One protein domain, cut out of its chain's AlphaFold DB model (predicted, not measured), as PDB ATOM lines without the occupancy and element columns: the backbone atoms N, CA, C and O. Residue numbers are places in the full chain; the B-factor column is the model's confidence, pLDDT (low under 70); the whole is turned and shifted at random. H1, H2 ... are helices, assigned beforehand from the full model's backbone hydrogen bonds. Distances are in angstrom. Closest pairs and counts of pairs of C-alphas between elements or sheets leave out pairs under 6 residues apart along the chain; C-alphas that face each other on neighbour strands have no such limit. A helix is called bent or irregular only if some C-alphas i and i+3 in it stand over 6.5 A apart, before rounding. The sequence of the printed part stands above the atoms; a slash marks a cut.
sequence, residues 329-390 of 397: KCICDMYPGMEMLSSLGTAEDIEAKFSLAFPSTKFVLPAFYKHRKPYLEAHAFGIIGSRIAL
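This is residues 329 to 390 of the 397 residues of an uncharacterized protein of Paxillus rubicundulus Ve08.2h10 (UniProt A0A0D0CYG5). The long helix H4 runs along one side, with H1 and H2 packed on it and H3 and H5 standing crosswise near its two ends. The printed part has 62 residues, with five named helices, H1 to H5 in order, and no named strand: all helix. It is compact, radius of gyration of the C-alphas 11.5 A, and only just elongated, spanning 32 by 21 by 16 A.

H1, residues 329 to 333, begins at C-alpha (-9.618, 15.374, 87.594). H2 is residues 335 to 342; H3, 347 to 357, 14.4 A, is irregular, C-alphas 352 and 355 being 7.0 A apart. H4 is 365 to 380, 22.3 A; H5, 383 to 388, ends at C-alpha (-7.053, 22.119, 95.064).

H1 touches H4, closest C-alphas Ile 331 and Tyr 375, 5.8 A, with residues 371 to 378 of H4 alone. H2 and H3 form a hairpin, closest C-alphas Gly 337 and Ala 357, 4.2 A. O i to N i+4 pairs are within hydrogen-bond range throughout H1, H2 and H5, in 5 of 7 in H3 and 11 of 12 in H4.

The printed part has no cut and no long link; pLDDT is under 70 at residues 387 to 390.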
ATOM      1  N   LYS A 329     -10.529  16.035  86.655       72.00
ATOM      2  CA  LYS A 329      -9.618  15.374  87.594       72.00
ATOM      3  C   LYS A 329      -8.189  15.337  87.044       72.00
ATOM      4  O   LYS A 329      -7.291  15.840  87.701       72.00
ATOM      5  N   CYS A 330      -7.997  14.879  85.806       71.62
ATOM      6  CA  CYS A 330      -6.678  14.846  85.173       71.62
ATOM      7  C   CYS A 330      -6.032  16.237  85.072       71.62
ATOM      8  O   CYS A 330      -4.818  16.340  85.169       71.62
ATOM      9  N   ILE A 331      -6.812  17.310  84.892       79.00
ATOM     10  CA  ILE A 331      -6.275  18.685  84.885       79.00
ATOM     11  C   ILE A 331      -5.723  19.067  86.266       79.00
ATOM     12  O   ILE A 331      -4.672  19.697  86.342       79.00
ATOM     13  N   CYS A 332      -6.403  18.660  87.342       75.50
ATOM     14  CA  CYS A 332      -5.951  18.896  88.713       75.50
ATOM     15  C   CYS A 332      -4.756  17.990  89.069       75.50
ATOM     16  O   CYS A 332      -3.760  18.478  89.589       75.50
ATOM     17  N   ASP A 333      -4.804  16.702  88.710       76.81
ATOM     18  CA  ASP A 333      -3.709  15.740  88.921       76.81
ATOM     19  C   ASP A 333      -2.418  16.164  88.177       76.81
ATOM     20  O   ASP A 333      -1.312  15.940  88.663       76.81
ATOM     21  N   MET A 334      -2.542  16.813  87.010       83.12
ATOM     22  CA  MET A 334      -1.410  17.353  86.242       83.12
ATOM     23  C   MET A 334      -0.890  18.713  86.745       83.12
ATOM     24  O   MET A 334       0.157  19.144  86.258       83.12
ATOM     25  N   TYR A 335      -1.579  19.408  87.662       83.12
ATOM     26  CA  TYR A 335      -1.302  20.823  87.970       83.12
ATOM     27  C   TYR A 335       0.158  21.122  88.352       83.12
ATOM     28  O   TYR A 335       0.745  21.952  87.664       83.12
ATOM     29  N   PRO A 336       0.800  20.445  89.327       80.94
ATOM     30  CA  PRO A 336       2.148  20.829  89.769       80.94
ATOM     31  C   PRO A 336       3.199  20.747  88.650       80.94
ATOM     32  O   PRO A 336       4.062  21.614  88.519       80.94
ATOM     33  N   GLY A 337       3.103  19.729  87.789       85.19
ATOM     34  CA  GLY A 337       3.992  19.590  86.636       85.19
ATOM     35  C   GLY A 337       3.628  20.517  85.471       85.19
ATOM     36  O   GLY A 337       4.513  21.036  84.794       85.19
ATOM     37  N   MET A 338       2.337  20.779  85.240       89.81
ATOM     38  CA  MET A 338       1.899  21.730  84.213       89.81
ATOM     39  C   MET A 338       2.186  23.182  84.598       89.81
ATOM     40  O   MET A 338       2.496  23.973  83.716       89.81
ATOM     41  N   GLU A 339       2.158  23.552  85.875       88.62
ATOM     42  CA  GLU A 339       2.556  24.882  86.345       88.62
ATOM     43  C   GLU A 339       4.032  25.149  86.011       88.62
ATOM     44  O   GLU A 339       4.343  26.133  85.339       88.62
ATOM     45  N   MET A 340       4.921  24.200  86.330       85.94
ATOM     46  CA  MET A 340       6.349  24.294  86.005       85.94
ATOM     47  C   MET A 340       6.647  24.306  84.491       85.94
ATOM     48  O   MET A 340       7.594  24.966  84.064       85.94
ATOM     49  N   LEU A 341       5.871  23.591  83.665       89.44
ATOM     50  CA  LEU A 341       6.124  23.476  82.217       89.44
ATOM     51  C   LEU A 341       5.350  24.484  81.349       89.44
ATOM     52  O   LEU A 341       5.753  24.760  80.217       89.44
ATOM     53  N   SER A 342       4.226  25.028  81.818       86.31
ATOM     54  CA  SER A 342       3.340  25.872  80.998       86.31
ATOM     55  C   SER A 342       3.882  27.280  80.734       86.31
ATOM     56  O   SER A 342       3.422  27.925  79.789       86.31
ATOM     57  N   SER A 343       4.890  27.715  81.489       85.19
ATOM     58  CA  SER A 343       5.665  28.943  81.275       85.19
ATOM     59  C   SER A 343       6.774  28.801  80.218       85.19
ATOM     60  O   SER A 343       7.308  29.804  79.751       85.19
ATOM     61  N   LEU A 344       7.117  27.574  79.806       89.25
ATOM     62  CA  LEU A 344       8.228  27.303  78.888       89.25
ATOM     63  C   LEU A 344       7.839  27.538  77.418       89.25
ATOM     64  O   LEU A 344       6.771  27.111  76.958       89.25
ATOM     65  N   GLY A 345       8.719  28.221  76.680       81.56
ATOM     66  CA  GLY A 345       8.483  28.633  75.292       81.56
ATOM     67  C   GLY A 345       8.927  27.625  74.227       81.56
ATOM     68  O   GLY A 345       8.225  27.465  73.231       81.56
ATOM     69  N   THR A 346      10.061  26.947  74.430       91.06
ATOM     70  CA  THR A 346      10.664  26.016  73.453       91.06
ATOM     71  C   THR A 346      10.238  24.568  73.721       91.06
ATOM     72  O   THR A 346       9.873  24.230  74.848       91.06
ATOM     73  N   ALA A 347      10.265  23.702  72.704       89.44
ATOM     74  CA  ALA A 347       9.943  22.280  72.877       89.44
ATOM     75  C   ALA A 347      11.050  21.549  73.655       89.44
ATOM     76  O   ALA A 347      10.780  20.653  74.452       89.44
ATOM     77  N   GLU A 348      12.282  22.001  73.455       91.38
ATOM     78  CA  GLU A 348      13.531  21.503  74.007       91.38
ATOM     79  C   GLU A 348      13.617  21.762  75.522       91.38
ATOM     80  O   GLU A 348      13.937  20.853  76.288       91.38
ATOM     81  N   ASP A 349      13.243  22.966  75.981       91.69
ATOM     82  CA  ASP A 349      13.098  23.285  77.410       91.69
ATOM     83  C   ASP A 349      12.051  22.400  78.088       91.69
ATOM     84  O   ASP A 349      12.240  21.974  79.231       91.69
ATOM     85  N   ILE A 350      10.926  22.168  77.404       91.81
ATOM     86  CA  ILE A 350       9.825  21.355  77.921       91.81
ATOM     87  C   ILE A 350      10.287  19.908  78.062       91.81
ATOM     88  O   ILE A 350      10.100  19.336  79.130       91.81
ATOM     89  N   GLU A 351      10.919  19.331  77.037       91.38
ATOM     90  CA  GLU A 351      11.429  17.957  77.069       91.38
ATOM     91  C   GLU A 351      12.475  17.762  78.175       91.38
ATOM     92  O   GLU A 351      12.331  16.865  79.008       91.38
ATOM     93  N   ALA A 352      13.464  18.659  78.258       92.81
ATOM     94  CA  ALA A 352      14.522  18.601  79.267       92.81
ATOM     95  C   ALA A 352      13.992  18.678  80.713       92.81
ATOM     96  O   ALA A 352      14.586  18.097  81.623       92.81
ATOM     97  N   LYS A 353      12.871  19.378  80.938       91.69
ATOM     98  CA  LYS A 353      12.236  19.536  82.261       91.69
ATOM     99  C   LYS A 353      11.062  18.575  82.492       91.69
ATOM    100  O   LYS A 353      10.610  18.447  83.631       91.69
ATOM    101  N   PHE A 354      10.581  17.855  81.475       90.31
ATOM    102  CA  PHE A 354       9.406  16.982  81.589       90.31
ATOM    103  C   PHE A 354       9.613  15.860  82.611       90.31
ATOM    104  O   PHE A 354       8.735  15.604  83.429       90.31
ATOM    105  N   SER A 355      10.801  15.253  82.632       88.50
ATOM    106  CA  SER A 355      11.166  14.206  83.597       88.50
ATOM    107  C   SER A 355      11.282  14.707  85.045       88.50
ATOM    108  O   SER A 355      11.252  13.897  85.965       88.50
ATOM    109  N   LEU A 356      11.399  16.023  85.267       86.25
ATOM    110  CA  LEU A 356      11.326  16.631  86.603       86.25
ATOM    111  C   LEU A 356       9.868  16.885  87.012       86.25
ATOM    112  O   LEU A 356       9.509  16.687  88.168       86.25
ATOM    113  N   ALA A 357       9.026  17.293  86.058       85.81
ATOM    114  CA  ALA A 357       7.596  17.518  86.267       85.81
ATOM    115  C   ALA A 357       6.813  16.214  86.490       85.81
ATOM    116  O   ALA A 357       5.906  16.166  87.317       85.81
ATOM    117  N   PHE A 358       7.157  15.158  85.745       86.94
ATOM    118  CA  PHE A 358       6.416  13.897  85.699       86.94
ATOM    119  C   PHE A 358       7.361  12.673  85.672       86.94
ATOM    120  O   PHE A 358       7.420  11.966  84.663       86.94
ATOM    121  N   PRO A 359       8.078  12.366  86.777       82.06
ATOM    122  CA  PRO A 359       9.199  11.410  86.785       82.06
ATOM    123  C   PRO A 359       8.892   9.988  86.289       82.06
ATOM    124  O   PRO A 359       9.771   9.308  85.771       82.06
ATOM    125  N   SER A 360       7.641   9.536  86.410       84.62
ATOM    126  CA  SER A 360       7.202   8.197  85.978       84.62
ATOM    127  C   SER A 360       6.791   8.108  84.497       84.62
ATOM    128  O   SER A 360       6.272   7.073  84.078       84.62
ATOM    129  N   THR A 361       6.947   9.183  83.710       83.12
ATOM    130  CA  THR A 361       6.279   9.351  82.404       83.12
ATOM    131  C   THR A 361       7.255   9.708  81.286       83.12
ATOM    132  O   THR A 361       8.100  10.584  81.431       83.12
ATOM    133  N   LYS A 362       7.104   9.067  80.120       88.50
ATOM    134  CA  LYS A 362       7.861   9.415  78.907       88.50
ATOM    135  C   LYS A 362       7.259  10.649  78.233       88.50
ATOM    136  O   LYS A 362       6.042  10.713  78.055       88.50
ATOM    137  N   PHE A 363       8.103  11.588  77.815       90.12
ATOM    138  CA  PHE A 363       7.656  12.755  77.062       90.12
ATOM    139  C   PHE A 363       7.095  12.366  75.688       90.12
ATOM    140  O   PHE A 363       7.635  11.499  75.002       90.12
ATOM    141  N   VAL A 364       6.002  13.020  75.288       91.31
ATOM    142  CA  VAL A 364       5.387  12.896  73.959       91.31
ATOM    143  C   VAL A 364       4.841  14.273  73.568       91.31
ATOM    144  O   VAL A 364       3.756  14.662  74.003       91.31
ATOM    145  N   LEU A 365       5.587  15.018  72.745       86.50
ATOM    146  CA  LEU A 365       5.303  16.422  72.406       86.50
ATOM    147  C   LEU A 365       3.845  16.683  71.935       86.50
ATOM    148  O   LEU A 365       3.213  17.599  72.471       86.50
ATOM    149  N   PRO A 366       3.228  15.876  71.035       87.50
ATOM    150  CA  PRO A 366       1.827  16.078  70.642       87.50
ATOM    151  C   PRO A 366       0.819  15.836  71.775       87.50
ATOM    152  O   PRO A 366      -0.229  16.484  71.818       87.50
ATOM    153  N   ALA A 367       1.119  14.922  72.705       85.12
ATOM    154  CA  ALA A 367       0.278  14.689  73.875       85.12
ATOM    155  C   ALA A 367       0.397  15.862  74.854       85.12
ATOM    156  O   ALA A 367      -0.621  16.402  75.282       85.12
ATOM    157  N   PHE A 368       1.619  16.329  75.133       88.75
ATOM    158  CA  PHE A 368       1.850  17.481  76.002       88.75
ATOM    159  C   PHE A 368       1.034  18.707  75.565       88.75
ATOM    160  O   PHE A 368       0.282  19.241  76.376       88.75
ATOM    161  N   TYR A 369       1.065  19.107  74.287       88.44
ATOM    162  CA  TYR A 369       0.252  20.244  73.820       88.44
ATOM    163  C   TYR A 369      -1.264  19.992  73.892       88.44
ATOM    164  O   TYR A 369      -2.023  20.906  74.228       88.44
ATOM    165  N   LYS A 370      -1.714  18.751  73.655       87.12
ATOM    166  CA  LYS A 370      -3.119  18.336  73.824       87.12
ATOM    167  C   LYS A 370      -3.600  18.461  75.278       87.12
ATOM    168  O   LYS A 370      -4.784  18.711  75.489       87.12
ATOM    169  N   HIS A 371      -2.706  18.326  76.260       84.25
ATOM    170  CA  HIS A 371      -2.994  18.518  77.687       84.25
ATOM    171  C   HIS A 371      -2.770  19.970  78.161       84.25
ATOM    172  O   HIS A 371      -3.574  20.485  78.937       84.25
ATOM    173  N   ARG A 372      -1.745  20.666  77.645       89.19
ATOM    174  CA  ARG A 372      -1.415  22.068  77.975       89.19
ATOM    175  C   ARG A 372      -2.561  23.023  77.646       89.19
ATOM    176  O   ARG A 372      -2.818  23.932  78.424       89.19
ATOM    177  N   LYS A 373      -3.270  22.822  76.526       86.69
ATOM    178  CA  LYS A 373      -4.399  23.687  76.143       86.69
ATOM    179  C   LYS A 373      -5.546  23.696  77.179       86.69
ATOM    180  O   LYS A 373      -5.800  24.769  77.720       86.69
ATOM    181  N   PRO A 374      -6.210  22.566  77.502       84.38
ATOM    182  CA  PRO A 374      -7.282  22.563  78.500       84.38
ATOM    183  C   PRO A 374      -6.784  22.911  79.911       84.38
ATOM    184  O   PRO A 374      -7.550  23.456  80.697       84.38
ATOM    185  N   TYR A 375      -5.506  22.659  80.228       87.62
ATOM    186  CA  TYR A 375      -4.886  23.159  81.459       87.62
ATOM    187  C   TYR A 375      -4.845  24.696  81.509       87.62
ATOM    188  O   TYR A 375      -5.305  25.284  82.483       87.62
ATOM    189  N   LEU A 376      -4.351  25.359  80.454       89.25
ATOM    190  CA  LEU A 376      -4.290  26.823  80.388       89.25
ATOM    191  C   LEU A 376      -5.685  27.464  80.410       89.25
ATOM    192  O   LEU A 376      -5.875  28.478  81.074       89.25
ATOM    193  N   GLU A 377      -6.668  26.853  79.742       87.81
ATOM    194  CA  GLU A 377      -8.074  27.271  79.815       87.81
ATOM    195  C   GLU A 377      -8.596  27.166  81.263       87.81
ATOM    196  O   GLU A 377      -9.088  28.145  81.820       87.81
ATOM    197  N   ALA A 378      -8.410  26.017  81.923       82.62
ATOM    198  CA  ALA A 378      -8.819  25.799  83.313       82.62
ATOM    199  C   ALA A 378      -8.137  26.748  84.317       82.62
ATOM    200  O   ALA A 378      -8.766  27.181  85.287       82.62
ATOM    201  N   HIS A 379      -6.861  27.066  84.083       84.62
ATOM    202  CA  HIS A 379      -6.075  28.002  84.880       84.62
ATOM    203  C   HIS A 379      -6.580  29.443  84.708       84.62
ATOM    204  O   HIS A 379      -6.781  30.143  85.695       84.62
ATOM    205  N   ALA A 380      -6.851  29.875  83.471       85.88
ATOM    206  CA  ALA A 380      -7.396  31.204  83.182       85.88
ATOM    207  C   ALA A 380      -8.790  31.431  83.797       85.88
ATOM    208  O   ALA A 380      -9.108  32.547  84.199       85.88
ATOM    209  N   PHE A 381      -9.600  30.375  83.934       82.00
ATOM    210  CA  PHE A 381     -10.884  30.421  84.645       82.00
ATOM    211  C   PHE A 381     -10.769  30.262  86.177       82.00
ATOM    212  O   PHE A 381     -11.793  30.194  86.855       82.00
ATOM    213  N   GLY A 382      -9.561  30.148  86.745       83.12
ATOM    214  CA  GLY A 382      -9.329  29.986  88.191       83.12
ATOM    215  C   GLY A 382      -9.782  28.644  88.792       83.12
ATOM    216  O   GLY A 382      -9.595  28.405  89.984       83.12
ATOM    217  N   ILE A 383     -10.340  27.739  87.978       78.81
ATOM    218  CA  ILE A 383     -11.002  26.492  88.412       78.81
ATOM    219  C   ILE A 383     -10.039  25.571  89.176       78.81
ATOM    220  O   ILE A 383     -10.459  24.863  90.092       78.81
ATOM    221  N   ILE A 384      -8.757  25.575  88.797       78.56
ATOM    222  CA  ILE A 384      -7.731  24.703  89.378       78.56
ATOM    223  C   ILE A 384      -7.518  25.026  90.865       78.56
ATOM    224  O   ILE A 384      -7.657  24.134  91.703       78.56
ATOM    225  N   GLY A 385      -7.278  26.297  91.209       74.44
ATOM    226  CA  GLY A 385      -7.049  26.724  92.596       74.44
ATOM    227  C   GLY A 385      -8.230  26.391  93.512       74.44
ATOM    228  O   GLY A 385      -8.043  25.789  94.570       74.44
ATOM    229  N   SER A 386      -9.458  26.665  93.061       72.31
ATOM    230  CA  SER A 386     -10.679  26.344  93.814       72.31
ATOM    231  C   SER A 386     -10.880  24.842  94.052       72.31
ATOM    232  O   SER A 386     -11.492  24.465  95.046       72.31
ATOM    233  N   ARG A 387     -10.380  23.963  93.169       68.62
ATOM    234  CA  ARG A 387     -10.471  22.500  93.344       68.62
ATOM    235  C   ARG A 387      -9.366  21.926  94.226       68.62
ATOM    236  O   ARG A 387      -9.632  20.988  94.976       68.62
ATOM    237  N   ILE A 388      -8.166  22.500  94.180       65.75
ATOM    238  CA  ILE A 388      -7.053  22.119  95.064       65.75
ATOM    239  C   ILE A 388      -7.369  22.512  96.510       65.75
ATOM    240  O   ILE A 388      -7.215  21.689  97.409       65.75
ATOM    241  N   ALA A 389      -7.930  23.707  96.728       62.88
ATOM    242  CA  ALA A 389      -8.393  24.167  98.042       62.88
ATOM    243  C   ALA A 389      -9.515  23.298  98.659       62.88
ATOM    244  O   ALA A 389      -9.767  23.379  99.858       62.88
ATOM    245  N   LEU A 390     -10.174  22.448  97.860       61.28
ATOM    246  CA  LEU A 390     -11.172  21.464  98.300       61.28
ATOM    247  C   LEU A 390     -10.582  20.055  98.524       61.28
ATOM    248  O   LEU A 390     -11.332  19.084  98.621       61.28
TER     249      LEU A 390